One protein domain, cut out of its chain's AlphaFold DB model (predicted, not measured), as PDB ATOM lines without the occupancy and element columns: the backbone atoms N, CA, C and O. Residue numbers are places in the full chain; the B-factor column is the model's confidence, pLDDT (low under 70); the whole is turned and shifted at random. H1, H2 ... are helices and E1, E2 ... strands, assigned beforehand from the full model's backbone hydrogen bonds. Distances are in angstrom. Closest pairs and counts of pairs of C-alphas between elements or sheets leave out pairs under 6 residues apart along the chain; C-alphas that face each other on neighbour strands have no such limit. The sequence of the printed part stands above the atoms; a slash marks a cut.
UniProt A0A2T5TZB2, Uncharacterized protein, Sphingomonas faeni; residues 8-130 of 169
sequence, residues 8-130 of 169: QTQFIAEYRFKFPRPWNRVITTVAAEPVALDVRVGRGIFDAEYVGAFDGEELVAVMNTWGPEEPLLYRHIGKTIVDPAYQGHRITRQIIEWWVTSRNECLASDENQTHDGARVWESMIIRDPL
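Overview. This is residues 8 to 130 of the 169 residues of an uncharacterized protein of Sphingomonas faeni (UniProt A0A2T5TZB2). A six-stranded sheet, curled like part of a barrel, wraps round the helix H2. The second long helix, H3, packs across the first part of H2 at a steep angle, and the short H1 packs on strands E4 and E5, away from H2. The printed part has 123 residues with three named helices and six named strands, in the order H1 E1 E2 E3 E4 E5 H2 E6 H3. The mixed sheet runs E1 E2 E3 E4 E5 E6, antiparallel but for the parallel pair E5 and E6, and the class is mixed, helices and strands. The whole is compact and rounded, with a radius of gyration of the C-alphas of 13.8 A and spans of 38 by 34 by 25 A.

Along the chain. H1 is residues 8 to 13, 8.6 A long, from C-alpha 8 at (346.709, 395.404, 317.587). E1 is residues 26 to 32, 16.0 A; E2 residues 35 to 43, 25.7 A; E3 residues 49 to 55, 19.9 A. E4, residues 58 to 66, spans 23.7 A and bends by 59 degrees at residue 61. E5, residues 74 to 82, spans 23.6 A and bends by 51 degrees at residue 79. H2, residues 91 to 103, is 18.0 A long and begins at (357.504, 406.185, 318.624). E6 is residues 106 to 108, 6.6 A. H3, residues 115 to 127, is 17.9 A long and ends at (356.361, 420.979, 315.799).

Arrangement. E1 to E5 form a meander, each strand the antiparallel neighbour of the one before, in four hairpins. N 30 and O 37 are 2.9 A apart between E1 and E2, N 40 and O 52 2.9 A between E2 and E3, N 51 and O 63 2.8 A between E3 and E4, and N 62 and O 81 2.9 A between E4 and E5, within hydrogen-bond range. Pairing is staggered: E5 pairs with E4 over residues 76 to 82 and with the parallel E6 over 74 to 76, where N 108 and O 75 are 2.7 A apart. E5, H2 and E6 form a strand-helix-strand unit, two parallel neighbour strands with a helix between, whose crossover is right-handed. The strongly twisted sheet curls round H2, which is on one face in two layers, helix and sheet; the closest C-alphas of H2 and E1 are those of Gln 94 and Val 30, 6.3 A. H1 is on the sheet at a height of 7.0 A, and its closest C-alphas to E4 are those of Ala 13 and Leu 59, 6.9 A. H3 touches H2 with residues 120 to 124 alone, at a steep tilt of 67 degrees, the same way; the closest C-alphas are those of Val 120 and Arg 93, 6.4 A. In H1, H2 and H3 every O i to N i+4 pair is within hydrogen-bond range.

Size, cuts and confidence. The two C-alphas farthest apart, those of Pro 34 and Pro 71, are 43.1 A apart. The printed part has no cut, and the link from H1 to E1, 12 residues, is long. Mean pLDDT of the printed part is 85.8; it is under 70 at residues 23, 69 to 71, 111 to 116 and 128.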
ATOM      1  N   GLN A   8     345.429 394.808 317.972       70.94
ATOM      2  CA  GLN A   8     346.709 395.404 317.587       70.94
ATOM      3  C   GLN A   8     347.910 394.697 318.229       70.94
ATOM      4  O   GLN A   8     348.870 394.406 317.527       70.94
ATOM      5  N   THR A   9     347.847 394.351 319.517       74.25
ATOM      6  CA  THR A   9     348.913 393.599 320.207       74.25
ATOM      7  C   THR A   9     349.119 392.222 319.569       74.25
ATOM      8  O   THR A   9     350.249 391.813 319.308       74.25
ATOM      9  N   GLN A  10     348.024 391.514 319.256       73.88
ATOM     10  CA  GLN A  10     348.100 390.231 318.543       73.88
ATOM     11  C   GLN A  10     348.709 390.403 317.151       73.88
ATOM     12  O   GLN A  10     349.593 389.643 316.764       73.88
ATOM     13  N   PHE A  11     348.301 391.448 316.435       79.88
ATOM     14  CA  PHE A  11     348.805 391.729 315.100       79.88
ATOM     15  C   PHE A  11     350.287 392.127 315.094       79.88
ATOM     16  O   PHE A  11     351.023 391.732 314.199       79.88
ATOM     17  N   ILE A  12     350.774 392.854 316.107       84.62
ATOM     18  CA  ILE A  12     352.207 393.147 316.260       84.62
ATOM     19  C   ILE A  12     352.995 391.856 316.501       84.62
ATOM     20  O   ILE A  12     354.064 391.671 315.917       84.62
ATOM     21  N   ALA A  13     352.466 390.928 317.306       81.88
ATOM     22  CA  ALA A  13     353.125 389.649 317.555       81.88
ATOM     23  C   ALA A  13     353.343 388.841 316.262       81.88
ATOM     24  O   ALA A  13     354.379 388.183 316.123       81.88
ATOM     25  N   GLU A  14     352.442 388.962 315.280       86.81
ATOM     26  CA  GLU A  14     352.605 388.363 313.949       86.81
ATOM     27  C   GLU A  14     353.830 388.895 313.197       86.81
ATOM     28  O   GLU A  14     354.313 388.218 312.305       86.81
ATOM     29  N   TYR A  15     354.395 390.053 313.551       88.56
ATOM     30  CA  TYR A  15     355.601 390.589 312.906       88.56
ATOM     31  C   TYR A  15     356.910 390.127 313.544       88.56
ATOM     32  O   TYR A  15     357.976 390.332 312.961       88.56
ATOM     33  N   ARG A  16     356.876 389.441 314.695       87.44
ATOM     34  CA  ARG A  16     358.099 389.001 315.390       87.44
ATOM     35  C   ARG A  16     358.989 388.105 314.531       87.44
ATOM     36  O   ARG A  16     360.211 388.200 314.621       87.44
ATOM     37  N   PHE A  17     358.407 387.282 313.653       89.00
ATOM     38  CA  PHE A  17     359.190 386.410 312.767       89.00
ATOM     39  C   PHE A  17     360.070 387.185 311.771       89.00
ATOM     40  O   PHE A  17     361.007 386.609 311.222       89.00
ATOM     41  N   LYS A  18     359.811 388.484 311.548       90.94
ATOM     42  CA  LYS A  18     360.668 389.361 310.732       90.94
ATOM     43  C   LYS A  18     361.997 389.708 311.406       90.94
ATOM     44  O   LYS A  18     362.895 390.202 310.733       90.94
ATOM     45  N   PHE A  19     362.146 389.410 312.696       91.75
ATOM     46  CA  PHE A  19     363.316 389.757 313.499       91.75
ATOM     47  C   PHE A  19     363.987 388.512 314.121       91.75
ATOM     48  O   PHE A  19     364.060 388.390 315.349       91.75
ATOM     49  N   PRO A  20     364.480 387.554 313.309       87.19
ATOM     50  CA  PRO A  20     365.034 386.304 313.821       87.19
ATOM     51  C   PRO A  20     366.362 386.518 314.566       87.19
ATOM     52  O   PRO A  20     367.272 387.212 314.106       87.19
ATOM     53  N   ARG A  21     366.515 385.862 315.718       79.44
ATOM     54  CA  ARG A  21     367.796 385.770 316.439       79.44
ATOM     55  C   ARG A  21     368.726 384.725 315.814       79.44
ATOM     56  O   ARG A  21     368.201 383.729 315.328       79.44
ATOM     57  N   PRO A  22     370.065 384.875 315.931       75.94
ATOM     58  CA  PRO A  22     370.793 385.951 316.627       75.94
ATOM     59  C   PRO A  22     371.093 387.189 315.767       75.94
ATOM     60  O   PRO A  22     371.845 388.065 316.189       75.94
ATOM     61  N   TRP A  23     370.548 387.268 314.554       68.00
ATOM     62  CA  TRP A  23     370.853 388.342 313.601       68.00
ATOM     63  C   TRP A  23     370.109 389.649 313.904       68.00
ATOM     64  O   TRP A  23     370.517 390.708 313.436       68.00
ATOM     65  N   ASN A  24     369.067 389.581 314.735       80.81
ATOM     66  CA  ASN A  24     368.353 390.728 315.281       80.81
ATOM     67  C   ASN A  24     369.204 391.481 316.324       80.81
ATOM     68  O   ASN A  24     369.304 391.044 317.472       80.81
ATOM     69  N   ARG A  25     369.829 392.594 315.926       86.44
ATOM     70  CA  ARG A  25     370.658 393.442 316.798       86.44
ATOM     71  C   ARG A  25     370.054 394.832 316.949       86.44
ATOM     72  O   ARG A  25     369.424 395.341 316.024       86.44
ATOM     73  N   VAL A  26     370.290 395.436 318.110       91.19
ATOM     74  CA  VAL A  26     369.942 396.834 318.382       91.19
ATOM     75  C   VAL A  26     370.781 397.743 317.489       91.19
ATOM     76  O   VAL A  26     371.995 397.560 317.393       91.19
ATOM     77  N   ILE A  27     370.131 398.701 316.828       91.69
ATOM     78  CA  ILE A  27     370.790 399.676 315.938       91.69
ATOM     79  C   ILE A  27     370.677 401.115 316.451       91.69
ATOM     80  O   ILE A  27     371.515 401.945 316.119       91.69
ATOM     81  N   THR A  28     369.638 401.407 317.232       93.62
ATOM     82  CA  THR A  28     369.420 402.677 317.932       93.62
ATOM     83  C   THR A  28     368.385 402.459 319.039       93.62
ATOM     84  O   THR A  28     367.895 401.341 319.214       93.62
ATOM     85  N   THR A  29     368.023 403.513 319.761       94.25
ATOM     86  CA  THR A  29     366.914 403.518 320.716       94.25
ATOM     87  C   THR A  29     365.935 404.652 320.417       94.25
ATOM     88  O   THR A  29     366.293 405.653 319.797       94.25
ATOM     89  N   VAL A  30     364.685 404.486 320.849       93.12
ATOM     90  CA  VAL A  30     363.661 405.544 320.849       93.12
ATOM     91  C   VAL A  30     363.076 405.695 322.245       93.12
ATOM     92  O   VAL A  30     362.997 404.732 323.007       93.12
ATOM     93  N   ALA A  31     362.676 406.910 322.598       91.88
ATOM     94  CA  ALA A  31     362.123 407.207 323.910       91.88
ATOM     95  C   ALA A  31     360.612 406.944 323.936       91.88
ATOM     96  O   ALA A  31     359.869 407.487 323.117       91.88
ATOM     97  N   ALA A  32     360.159 406.164 324.915       89.19
ATOM     98  CA  ALA A  32     358.759 406.022 325.279       89.19
ATOM     99  C   ALA A  32     358.603 406.187 326.794       89.19
ATOM    100  O   ALA A  32     358.530 405.211 327.527       89.19
ATOM    101  N   GLU A  33     358.621 407.438 327.267       81.62
ATOM    102  CA  GLU A  33     358.740 407.758 328.697       81.62
ATOM    103  C   GLU A  33     357.814 406.918 329.603       81.62
ATOM    104  O   GLU A  33     356.609 406.872 329.359       81.62
ATOM    105  N   PRO A  34     358.346 406.286 330.668       84.31
ATOM    106  CA  PRO A  34     359.713 406.408 331.192       84.31
ATOM    107  C   PRO A  34     360.728 405.418 330.588       84.31
ATOM    108  O   PRO A  34     361.862 405.361 331.060       84.31
ATOM    109  N   VAL A  35     360.347 404.616 329.593       90.00
ATOM    110  CA  VAL A  35     361.196 403.547 329.050       90.00
ATOM    111  C   VAL A  35     361.923 403.963 327.770       90.00
ATOM    112  O   VAL A  35     361.473 404.821 327.011       90.00
ATOM    113  N   ALA A  36     363.077 403.345 327.525       93.56
ATOM    114  CA  ALA A  36     363.781 403.417 326.250       93.56
ATOM    115  C   ALA A  36     363.577 402.095 325.512       93.56
ATOM    116  O   ALA A  36     363.757 401.029 326.098       93.56
ATOM    117  N   LEU A  37     363.194 402.174 324.242       95.50
ATOM    118  CA  LEU A  37     362.919 401.013 323.408       95.50
ATOM    119  C   LEU A  37     364.076 400.779 322.447       95.50
ATOM    120  O   LEU A  37     364.526 401.710 321.775       95.50
ATOM    121  N   ASP A  38     364.510 399.530 322.333       95.75
ATOM    122  CA  ASP A  38     365.507 399.122 321.351       95.75
ATOM    123  C   ASP A  38     364.890 399.136 319.959       95.75
ATOM    124  O   ASP A  38     363.918 398.425 319.695       95.75
ATOM    125  N   VAL A  39     365.492 399.861 319.025       94.81
ATOM    126  CA  VAL A  39     365.131 399.749 317.615       94.81
ATOM    127  C   VAL A  39     365.981 398.676 316.966       94.81
ATOM    128  O   VAL A  39     367.202 398.611 317.148       94.81
ATOM    129  N   ARG A  40     365.327 397.829 316.179       95.06
ATOM    130  CA  ARG A  40     365.959 396.751 315.427       95.06
ATOM    131  C   ARG A  40     365.407 396.710 314.010       95.06
ATOM    132  O   ARG A  40     364.288 397.155 313.759       95.06
ATOM    133  N   VAL A  41     366.190 396.155 313.088       93.12
ATOM    134  CA  VAL A  41     365.811 396.024 311.676       93.12
ATOM    135  C   VAL A  41     365.757 394.562 311.266       93.12
ATOM    136  O   VAL A  41     366.689 393.794 311.493       93.12
ATOM    137  N   GLY A  42     364.646 394.204 310.636       89.69
ATOM    138  CA  GLY A  42     364.396 392.930 309.987       89.69
ATOM    139  C   GLY A  42     364.307 393.097 308.473       89.69
ATOM    140  O   GLY A  42     363.956 394.164 307.966       89.69
ATOM    141  N   ARG A  43     364.596 392.026 307.731       83.06
ATOM    142  CA  ARG A  43     364.424 392.001 306.271       83.06
ATOM    143  C   ARG A  43     363.081 391.386 305.890       83.06
ATOM    144  O   ARG A  43     362.628 390.407 306.485       83.06
ATOM    145  N   GLY A  44     362.435 391.990 304.902       78.62
ATOM    146  CA  GLY A  44     361.210 391.511 304.287       78.62
ATOM    147  C   GLY A  44     361.452 390.631 303.063       78.62
ATOM    148  O   GLY A  44     362.557 390.156 302.822       78.62
ATOM    149  N   ILE A  45     360.376 390.387 302.312       75.69
ATOM    150  CA  ILE A  45     360.462 389.801 300.968       75.69
ATOM    151  C   ILE A  45     360.840 390.936 300.006       75.69
ATOM    152  O   ILE A  45     360.357 392.056 300.190       75.69
ATOM    153  N   PHE A  46     361.667 390.645 298.997       80.25
ATOM    154  CA  PHE A  46     362.231 391.645 298.080       80.25
ATOM    155  C   PHE A  46     362.979 392.742 298.855       80.25
ATOM    156  O   PHE A  46     363.651 392.442 299.842       80.25
ATOM    157  N   ASP A  47     362.837 394.000 298.448       81.94
ATOM    158  CA  ASP A  47     363.513 395.136 299.072       81.94
ATOM    159  C   ASP A  47     362.797 395.674 300.309       81.94
ATOM    160  O   ASP A  47     363.116 396.771 300.757       81.94
ATOM    161  N   ALA A  48     361.822 394.962 300.882       88.25
ATOM    162  CA  ALA A  48     361.128 395.442 302.071       88.25
ATOM    163  C   ALA A  48     362.023 395.421 303.324       88.25
ATOM    164  O   ALA A  48     362.706 394.435 303.607       88.25
ATOM    165  N   GLU A  49     361.963 396.485 304.120       91.62
ATOM    166  CA  GLU A  49     362.623 396.598 305.424       91.62
ATOM    167  C   GLU A  49     361.554 396.688 306.516       91.62
ATOM    168  O   GLU A  49     360.542 397.365 306.351       91.62
ATOM    169  N   TYR A  50     361.763 395.992 307.629       93.06
ATOM    170  CA  TYR A  50     360.928 396.098 308.822       93.06
ATOM    171  C   TYR A  50     361.738 396.754 309.927       93.06
ATOM    172  O   TYR A  50     362.835 396.304 310.240       93.06
ATOM    173  N   VAL A  51     361.183 397.785 310.547       93.81
ATOM    174  CA  VAL A  51     361.773 398.482 311.686       93.81
ATOM    175  C   VAL A  51     360.886 398.227 312.891       93.81
ATOM    176  O   VAL A  51     359.695 398.527 312.856       93.81
ATOM    177  N   GLY A  52     361.443 397.626 313.936       94.38
ATOM    178  CA  GLY A  52     360.715 397.268 315.149       94.38
ATOM    179  C   GLY A  52     361.280 397.986 316.363       94.38
ATOM    180  O   GLY A  52     362.500 398.065 316.492       94.38
ATOM    181  N   ALA A  53     360.413 398.469 317.253       95.19
ATOM    182  CA  ALA A  53     360.798 398.932 318.584       95.19
ATOM    183  C   ALA A  53     360.463 397.856 319.621       95.19
ATOM    184  O   ALA A  53     359.366 397.289 319.592       95.19
ATOM    185  N   PHE A  54     361.405 397.584 320.520       94.56
ATOM    186  CA  PHE A  54     361.329 396.501 321.490       94.56
ATOM    187  C   PHE A  54     361.461 397.014 322.925       94.56
ATOM    188  O   PHE A  54     362.390 397.760 323.228       94.56
ATOM    189  N   ASP A  55     360.576 396.550 323.805       93.38
ATOM    190  CA  ASP A  55     360.758 396.624 325.257       93.38
ATOM    191  C   ASP A  55     361.361 395.296 325.736       93.38
ATOM    192  O   ASP A  55     360.689 394.260 325.802       93.38
ATOM    193  N   GLY A  56     362.677 395.290 325.954       90.50
ATOM    194  CA  GLY A  56     363.443 394.067 326.181       90.50
ATOM    195  C   GLY A  56     363.353 393.114 324.986       90.50
ATOM    196  O   GLY A  56     364.064 393.261 323.996       90.50
ATOM    197  N   GLU A  57     362.490 392.105 325.068       88.88
ATOM    198  CA  GLU A  57     362.276 391.121 323.992       88.88
ATOM    199  C   GLU A  57     360.902 391.213 323.336       88.88
ATOM    200  O   GLU A  57     360.628 390.522 322.351       88.88
ATOM    201  N   GLU A  58     360.048 392.079 323.866       90.31
ATOM    202  CA  GLU A  58     358.698 392.279 323.384       90.31
ATOM    203  C   GLU A  58     358.706 393.296 322.242       90.31
ATOM    204  O   GLU A  58     359.158 394.421 322.417       90.31
ATOM    205  N   LEU A  59     358.208 392.911 321.064       93.19
ATOM    206  CA  LEU A  59     357.994 393.845 319.957       93.19
ATOM    207  C   LEU A  59     356.749 394.683 320.266       93.19
ATOM    208  O   LEU A  59     355.655 394.129 320.327       93.19
ATOM    209  N   VAL A  60     356.910 395.997 320.422       93.19
ATOM    210  CA  VAL A  60     355.826 396.912 320.832       93.19
ATOM    211  C   VAL A  60     355.426 397.901 319.741       93.19
ATOM    212  O   VAL A  60     354.346 398.479 319.793       93.19
ATOM    213  N   ALA A  61     356.266 398.093 318.725       92.88
ATOM    214  CA  ALA A  61     355.895 398.834 317.528       92.88
ATOM    215  C   ALA A  61     356.597 398.266 316.301       92.88
ATOM    216  O   ALA A  61     357.725 397.786 316.394       92.88
ATOM    217  N   VAL A  62     355.951 398.362 315.143       92.81
ATOM    218  CA  VAL A  62     356.525 397.968 313.858       92.81
ATOM    219  C   VAL A  62     356.145 398.970 312.777       92.81
ATOM    220  O   VAL A  62     355.002 399.411 312.691       92.81
ATOM    221  N   MET A  63     357.121 399.301 311.944       92.12
ATOM    222  CA  MET A  63     356.969 400.014 310.685       92.12
ATOM    223  C   MET A  63     357.573 399.145 309.583       92.12
ATOM    224  O   MET A  63     358.609 398.516 309.803       92.12
ATOM    225  N   ASN A  64     356.980 399.111 308.395       91.38
ATOM    226  CA  ASN A  64     357.650 398.546 307.230       91.38
ATOM    227  C   ASN A  64     357.816 399.580 306.122       91.38
ATOM    228  O   ASN A  64     356.956 400.441 305.931       91.38
ATOM    229  N   THR A  65     358.905 399.436 305.374       91.25
ATOM    230  CA  THR A  65     359.120 400.139 304.116       91.25
ATOM    231  C   THR A  65     359.285 399.142 302.979       91.25
ATOM    232  O   THR A  65     359.705 398.007 303.213       91.25
ATOM    233  N   TRP A  66     358.958 399.525 301.751       89.56
ATOM    234  CA  TRP A  66     359.297 398.746 300.555       89.56
ATOM    235  C   TRP A  66     359.893 399.631 299.480       89.56
ATOM    236  O   TRP A  66     359.898 400.855 299.614       89.56
ATOM    237  N   GLY A  67     360.495 398.944 298.505       78.38
ATOM    238  CA  GLY A  67     361.400 399.494 297.512       78.38
ATOM    239  C   GLY A  67     360.854 400.694 296.752       78.38
ATOM    240  O   GLY A  67     359.662 401.005 296.839       78.38
ATOM    241  N   PRO A  68     361.746 401.358 296.011       73.94
ATOM    242  CA  PRO A  68     361.334 402.439 295.154       73.94
ATOM    243  C   PRO A  68     360.417 401.971 294.032       73.94
ATOM    244  O   PRO A  68     360.660 400.945 293.398       73.94
ATOM    245  N   GLU A  69     359.348 402.731 293.808       67.81
ATOM    246  CA  GLU A  69     358.484 402.592 292.640       67.81
ATOM    247  C   GLU A  69     359.132 403.372 291.492       67.81
ATOM    248  O   GLU A  69     358.968 404.586 291.394       67.81
ATOM    249  N   GLU A  70     359.901 402.693 290.630       63.78
ATOM    250  CA  GLU A  70     360.435 403.329 289.417       63.78
ATOM    251  C   GLU A  70     359.305 404.032 288.636       63.78
ATOM    252  O   GLU A  70     358.231 403.449 288.455       63.78
ATOM    253  N   PRO A  71     359.514 405.278 288.160       66.38
ATOM    254  CA  PRO A  71     360.787 406.006 288.064       66.38
ATOM    255  C   PRO A  71     361.189 406.804 289.320       66.38
ATOM    256  O   PRO A  71     362.206 407.499 289.305       66.38
ATOM    257  N   LEU A  72     360.402 406.757 290.393       70.38
ATOM    258  CA  LEU A  72     360.574 407.598 291.571       70.38
ATOM    259  C   LEU A  72     361.419 406.881 292.630       70.38
ATOM    260  O   LEU A  72     361.067 405.831 293.161       70.38
ATOM    261  N   LEU A  73     362.562 407.479 292.966       82.06
ATOM    262  CA  LEU A  73     363.515 406.944 293.944       82.06
ATOM    263  C   LEU A  73     363.110 407.281 295.393       82.06
ATOM    264  O   LEU A  73     363.931 407.752 296.182       82.06
ATOM    265  N   TYR A  74     361.840 407.084 295.749       86.94
ATOM    266  CA  TYR A  74     361.377 407.135 297.139       86.94
ATOM    267  C   TYR A  74     360.986 405.747 297.612       86.94
ATOM    268  O   TYR A  74     360.531 404.938 296.826       86.94
ATOM    269  N   ARG A  75     361.121 405.459 298.901       90.00
ATOM    270  CA  ARG A  75     360.573 404.240 299.500       90.00
ATOM    271  C   ARG A  75     359.222 404.534 300.112       90.00
ATOM    272  O   ARG A  75     359.007 405.621 300.631       90.00
ATOM    273  N   HIS A  76     358.328 403.564 300.106       88.75
ATOM    274  CA  HIS A  76     357.024 403.727 300.738       88.75
ATOM    275  C   HIS A  76     357.080 403.302 302.186       88.75
ATOM    276  O   HIS A  76     357.666 402.266 302.493       88.75
ATOM    277  N   ILE A  77     356.418 404.052 303.057       89.06
ATOM    278  CA  ILE A  77     355.945 403.516 304.327       89.06
ATOM    279  C   ILE A  77     354.642 402.750 304.087       89.06
ATOM    280  O   ILE A  77     353.834 403.125 303.239       89.06
ATOM    281  N   GLY A  78     354.389 401.708 304.871       83.19
ATOM    282  CA  GLY A  78     353.035 401.163 304.966       83.19
ATOM    283  C   GLY A  78     352.652 400.878 306.387       83.19
ATOM    284  O   GLY A  78     352.372 401.794 307.157       83.19
ATOM    285  N   LYS A  79     352.599 399.594 306.739       82.25
ATOM    286  CA  LYS A  79     352.073 399.165 308.026       82.25
ATOM    287  C   LYS A  79     352.914 399.750 309.142       82.25
ATOM    288  O   LYS A  79     354.080 399.404 309.310       82.25
ATOM    289  N   THR A  80     352.254 400.606 309.903       87.12
ATOM    290  CA  THR A  80     352.798 401.293 311.055       87.12
ATOM    291  C   THR A  80     351.857 401.038 312.213       87.12
ATOM    292  O   THR A  80     350.695 401.433 312.170       87.12
ATOM    293  N   ILE A  81     352.330 400.309 313.214       88.19
ATOM    294  CA  ILE A  81     351.495 399.826 314.311       88.19
ATOM    295  C   ILE A  81     352.276 400.000 315.601       88.19
ATOM    296  O   ILE A  81     353.450 399.647 315.670       88.19
ATOM    297  N   VAL A  82     351.613 400.549 316.612       89.00
ATOM    298  CA  VAL A  82     352.157 400.751 317.955       89.00
ATOM    299  C   VAL A  82     351.175 400.131 318.933       89.00
ATOM    300  O   VAL A  82     349.971 400.389 318.842       89.00
ATOM    301  N   ASP A  83     351.682 399.307 319.845       89.94
ATOM    302  CA  ASP A  83     350.881 398.691 320.892       89.94
ATOM    303  C   ASP A  83     350.167 399.793 321.698       89.94
ATOM    304  O   ASP A  83     350.792 400.813 322.007       89.94
ATOM    305  N   PRO A  84     348.872 399.634 322.034       89.00
ATOM    306  CA  PRO A  84     348.110 400.654 322.752       89.00
ATOM    307  C   PRO A  84     348.778 401.199 324.015       89.00
ATOM    308  O   PRO A  84     348.635 402.386 324.298       89.00
ATOM    309  N   ALA A  85     349.530 400.375 324.753       89.25
ATOM    310  CA  ALA A  85     350.235 400.814 325.958       89.25
ATOM    311  C   ALA A  85     351.367 401.819 325.671       89.25
ATOM    312  O   ALA A  85     351.797 402.533 326.571       89.25
ATOM    313  N   TYR A  86     351.821 401.887 324.419       90.19
ATOM    314  CA  TYR A  86     352.939 402.700 323.944       90.19
ATOM    315  C   TYR A  86     352.505 403.840 323.008       90.19
ATOM    316  O   TYR A  86     353.333 404.609 322.506       90.19
ATOM    317  N   GLN A  87     351.204 403.990 322.760       88.25
ATOM    318  CA  GLN A  87     350.673 405.098 321.967       88.25
ATOM    319  C   GLN A  87     350.835 406.438 322.702       88.25
ATOM    320  O   GLN A  87     350.898 406.506 323.922       88.25
ATOM    321  N   GLY A  88     350.938 407.538 321.950       86.31
ATOM    322  CA  GLY A  88     351.171 408.880 322.512       86.31
ATOM    323  C   GLY A  88     352.641 409.210 322.806       86.31
ATOM    324  O   GLY A  88     352.990 410.383 322.921       86.31
ATOM    325  N   HIS A  89     353.529 408.215 322.788       90.00
ATOM    326  CA  HIS A  89     354.966 408.384 323.033       90.00
ATOM    327  C   HIS A  89     355.789 408.735 321.780       90.00
ATOM    328  O   HIS A  89     357.014 408.683 321.788       90.00
ATOM    329  N   ARG A  90     355.130 409.106 320.672       89.44
ATOM    330  CA  ARG A  90     355.775 409.558 319.419       89.44
ATOM    331  C   ARG A  90     356.765 408.546 318.811       89.44
ATOM    332  O   ARG A  90     357.657 408.944 318.068       89.44
ATOM    333  N   ILE A  91     356.604 407.253 319.096       91.88
ATOM    334  CA  ILE A  91     357.504 406.185 318.624       91.88
ATOM    335  C   ILE A  91     357.598 406.178 317.097       91.88
ATOM    336  O   ILE A  91     358.695 406.197 316.551       91.88
ATOM    337  N   THR A  92     356.458 406.235 316.401       90.88
ATOM    338  CA  THR A  92     356.422 406.272 314.933       90.88
ATOM    339  C   THR A  92     357.242 407.422 314.363       90.88
ATOM    340  O   THR A  92     358.042 407.209 313.460       90.88
ATOM    341  N   ARG A  93     357.077 408.632 314.909       90.81
ATOM    342  CA  ARG A  93     357.836 409.811 314.482       90.81
ATOM    343  C   ARG A  93     359.343 409.565 314.599       90.81
ATOM    344  O   ARG A  93     360.058 409.760 313.626       90.81
ATOM    345  N   GLN A  94     359.795 409.096 315.762       92.62
ATOM    346  CA  GLN A  94     361.215 408.842 316.016       92.62
ATOM    347  C   GLN A  94     361.778 407.762 315.078       92.62
ATOM    348  O   GLN A  94     362.893 407.893 314.580       92.62
ATOM    349  N   ILE A  95     360.995 406.714 314.789       93.12
ATOM    350  CA  ILE A  95     361.368 405.666 313.829       93.12
ATOM    351  C   ILE A  95     361.494 406.230 312.406       93.12
ATOM    352  O   ILE A  95     362.465 405.906 311.727       93.12
ATOM    353  N   ILE A  96     360.554 407.068 311.953       93.19
ATOM    354  CA  ILE A  96     360.615 407.695 310.622       93.19
ATOM    355  C   ILE A  96     361.837 408.612 310.520       93.19
ATOM    356  O   ILE A  96     362.598 408.507 309.561       93.19
ATOM    357  N   GLU A  97     362.056 409.479 311.513       92.81
ATOM    358  CA  GLU A  97     363.205 410.395 311.561       92.81
ATOM    359  C   GLU A  97     364.528 409.630 311.506       92.81
ATOM    360  O   GLU A  97     365.393 409.943 310.684       92.81
ATOM    361  N   TRP A  98     364.670 408.584 312.321       92.69
ATOM    362  CA  TRP A  98     365.838 407.711 312.281       92.69
ATOM    363  C   TRP A  98     365.990 407.015 310.924       92.69
ATOM    364  O   TRP A  98     367.096 406.964 310.386       92.69
ATOM    365  N   TRP A  99     364.911 406.476 310.354       93.88
ATOM    366  CA  TRP A  99     364.991 405.724 309.102       93.88
ATOM    367  C   TRP A  99     365.449 406.639 307.958       93.88
ATOM    368  O   TRP A  99     366.449 406.344 307.306       93.88
ATOM    369  N   VAL A 100     364.801 407.798 307.787       94.75
ATOM    370  CA  VAL A 100     365.132 408.772 306.731       94.75
ATOM    371  C   VAL A 100     366.572 409.269 306.869       94.75
ATOM    372  O   VAL A 100     367.324 409.266 305.896       94.75
ATOM    373  N   THR A 101     366.991 409.649 308.079       93.00
ATOM    374  CA  THR A 101     368.344 410.188 308.308       93.00
ATOM    375  C   THR A 101     369.433 409.128 308.176       93.00
ATOM    376  O   THR A 101     370.463 409.386 307.560       93.00
ATOM    377  N   SER A 102     369.222 407.925 308.713       91.81
ATOM    378  CA  SER A 102     370.237 406.865 308.689       91.81
ATOM    379  C   SER A 102     370.406 406.218 307.317       91.81
ATOM    380  O   SER A 102     371.471 405.662 307.044       91.81
ATOM    381  N   ARG A 103     369.369 406.247 306.467       90.62
ATOM    382  CA  ARG A 103     369.435 405.704 305.099       90.62
ATOM    383  C   ARG A 103     369.838 406.770 304.095       90.62
ATOM    384  O   ARG A 103     370.374 406.434 303.048       90.62
ATOM    385  N   ASN A 104     369.645 408.041 304.448       92.62
ATOM    386  CA  ASN A 104     369.814 409.171 303.544       92.62
ATOM    387  C   ASN A 104     368.945 409.014 302.279       92.62
ATOM    388  O   ASN A 104     369.384 409.271 301.161       92.62
ATOM    389  N   GLU A 105     367.707 408.555 302.474       91.50
ATOM    390  CA  GLU A 105     366.749 408.210 301.418       91.50
ATOM    391  C   GLU A 105     365.416 408.945 301.616       91.50
ATOM    392  O   GLU A 105     365.065 409.348 302.725       91.50
ATOM    393  N   CYS A 106     364.657 409.105 300.530       93.44
ATOM    394  CA  CYS A 106     363.323 409.698 300.566       93.44
ATOM    395  C   CYS A 106     362.287 408.659 301.016       93.44
ATOM    396  O   CYS A 106     362.211 407.580 300.429       93.44
ATOM    397  N   LEU A 107     361.454 409.000 302.003       93.44
ATOM    398  CA  LEU A 107     360.329 408.171 302.438       93.44
ATOM    399  C   LEU A 107     359.004 408.844 302.066       93.44
ATOM    400  O   LEU A 107     358.736 409.962 302.495       93.44
ATOM    401  N   ALA A 108     358.187 408.156 301.281       91.88
ATOM    402  CA  ALA A 108     356.847 408.562 300.893       91.88
ATOM    403  C   ALA A 108     355.798 407.964 301.839       91.88
ATOM    404  O   ALA A 108     355.893 406.794 302.228       91.88
ATOM    405  N   SER A 109     354.768 408.743 302.163       88.56
ATOM    406  CA  SER A 109     353.549 408.243 302.796       88.56
ATOM    407  C   SER A 109     352.844 407.204 301.916       88.56
ATOM    408  O   SER A 109     353.078 407.106 300.704       88.56
ATOM    409  N   ASP A 110     351.944 406.432 302.523       78.50
ATOM    410  CA  ASP A 110     351.010 405.592 301.781       78.50
ATOM    411  C   ASP A 110     349.984 406.451 301.016       78.50
ATOM    412  O   ASP A 110     349.738 407.607 301.362       78.50
ATOM    413  N   GLU A 111     349.390 405.883 299.961       59.97
ATOM    414  CA  GLU A 111     348.423 406.578 299.087       59.97
ATOM    415  C   GLU A 111     347.127 406.974 299.805       59.97
ATOM    416  O   GLU A 111     346.410 407.844 299.339       59.97
ATOM    417  N   ASN A 112     346.818 406.358 300.948       56.66
ATOM    418  CA  ASN A 112     345.540 406.557 301.633       56.66
ATOM    419  C   ASN A 112     345.645 407.352 302.936       56.66
ATOM    420  O   ASN A 112     344.621 407.458 303.613       56.66
ATOM    421  N   GLN A 113     346.845 407.843 303.297       61.44
ATOM    422  CA  GLN A 113     347.162 408.630 304.500       61.44
ATOM    423  C   GLN A 113     346.068 408.545 305.576       61.44
ATOM    424  O   GLN A 113     345.287 409.481 305.771       61.44
ATOM    425  N   THR A 114     345.946 407.383 306.231       61.47
ATOM    426  CA  THR A 114     344.885 407.182 307.237       61.47
ATOM    427  C   THR A 114     344.912 408.318 308.266       61.47
ATOM    428  O   THR A 114     345.978 408.863 308.536       61.47
ATOM    429  N   HIS A 115     343.778 408.682 308.878       58.78
ATOM    430  CA  HIS A 115     343.722 409.816 309.824       58.78
ATOM    431  C   HIS A 115     344.790 409.745 310.934       58.78
ATOM    432  O   HIS A 115     345.349 410.769 311.329       58.78
ATOM    433  N   ASP A 116     345.102 408.542 311.420       62.47
ATOM    434  CA  ASP A 116     346.158 408.343 312.415       62.47
ATOM    435  C   ASP A 116     347.559 408.555 311.819       62.47
ATOM    436  O   ASP A 116     348.409 409.175 312.460       62.47
ATOM    437  N   GLY A 117     347.787 408.124 310.574       70.94
ATOM    438  CA  GLY A 117     349.001 408.430 309.815       70.94
ATOM    439  C   GLY A 117     349.157 409.930 309.546       70.94
ATOM    440  O   GLY A 117     350.221 410.489 309.811       70.94
ATOM    441  N   ALA A 118     348.090 410.603 309.113       79.75
ATOM    442  CA  ALA A 118     348.059 412.042 308.855       79.75
ATOM    443  C   ALA A 118     348.492 412.857 310.084       79.75
ATOM    444  O   ALA A 118     349.325 413.752 309.966       79.75
ATOM    445  N   ARG A 119     348.024 412.487 311.286       82.69
ATOM    446  CA  ARG A 119     348.427 413.139 312.548       82.69
ATOM    447  C   ARG A 119     349.914 412.992 312.866       82.69
ATOM    448  O   ARG A 119     350.505 413.904 313.447       82.69
ATOM    449  N   VAL A 120     350.525 411.854 312.526       86.62
ATOM    450  CA  VAL A 120     351.973 411.663 312.705       86.62
ATOM    451  C   VAL A 120     352.728 412.632 311.802       86.62
ATOM    452  O   VAL A 120     353.569 413.381 312.300       86.62
ATOM    453  N   TRP A 121     352.389 412.666 310.513       89.25
ATOM    454  CA  TRP A 121     353.015 413.567 309.547       89.25
ATOM    455  C   TRP A 121     352.814 415.041 309.905       89.25
ATOM    456  O   TRP A 121     353.782 415.797 309.958       89.25
ATOM    457  N   GLU A 122     351.588 415.435 310.254       89.62
ATOM    458  CA  GLU A 122     351.263 416.787 310.711       89.62
ATOM    459  C   GLU A 122     352.142 417.197 311.898       89.62
ATOM    460  O   GLU A 122     352.771 418.259 311.900       89.62
ATOM    461  N   SER A 123     352.246 416.321 312.903       87.88
ATOM    462  CA  SER A 123     353.076 416.581 314.074       87.88
ATOM    463  C   SER A 123     354.565 416.680 313.739       87.88
ATOM    464  O   SER A 123     355.279 417.372 314.471       87.88
ATOM    465  N   MET A 124     355.051 415.960 312.727       90.81
ATOM    466  CA  MET A 124     356.447 416.023 312.285       90.81
ATOM    467  C   MET A 124     356.746 417.332 311.550       90.81
ATOM    468  O   MET A 124     357.798 417.924 311.781       90.81
ATOM    469  N   ILE A 125     355.809 417.807 310.730       92.38
ATOM    470  CA  ILE A 125     355.963 419.030 309.935       92.38
ATOM    471  C   ILE A 125     355.857 420.284 310.820       92.38
ATOM    472  O   ILE A 125     356.688 421.182 310.713       92.38
ATOM    473  N   ILE A 126     354.870 420.346 311.723       90.19
ATOM    474  CA  ILE A 126     354.555 421.575 312.474       90.19
ATOM    475  C   ILE A 126     355.487 421.817 313.668       90.19
ATOM    476  O   ILE A 126     355.817 422.963 313.964       90.19
ATOM    477  N   ARG A 127     355.850 420.773 314.428       79.38
ATOM    478  CA  ARG A 127     356.361 420.979 315.799       79.38
ATOM    479  C   ARG A 127     357.871 421.158 315.899       79.38
ATOM    480  O   ARG A 127     358.308 421.958 316.714       79.38
ATOM    481  N   ASP A 128     358.637 420.360 315.164       69.38
ATOM    482  CA  ASP A 128     360.105 420.355 315.222       69.38
ATOM    483  C   ASP A 128     360.659 419.549 314.032       69.38
ATOM    484  O   ASP A 128     360.962 418.361 314.184       69.38
ATOM    485  N   PRO A 129     360.656 420.120 312.815       77.56
ATOM    486  CA  PRO A 129     360.958 419.363 311.610       77.56
ATOM    487  C   PRO A 129     362.458 419.070 311.503       77.56
ATOM    488  O   PRO A 129     363.237 419.910 311.045       77.56
ATOM    489  N   LEU A 130     362.854 417.842 311.844       88.00
ATOM    490  CA  LEU A 130     364.206 417.315 311.598       88.00
ATOM    491  C   LEU A 130     364.452 416.948 310.126       88.00
ATOM    492  O   LEU A 130     365.594 416.759 309.718       88.00
TER     493      LEU A 130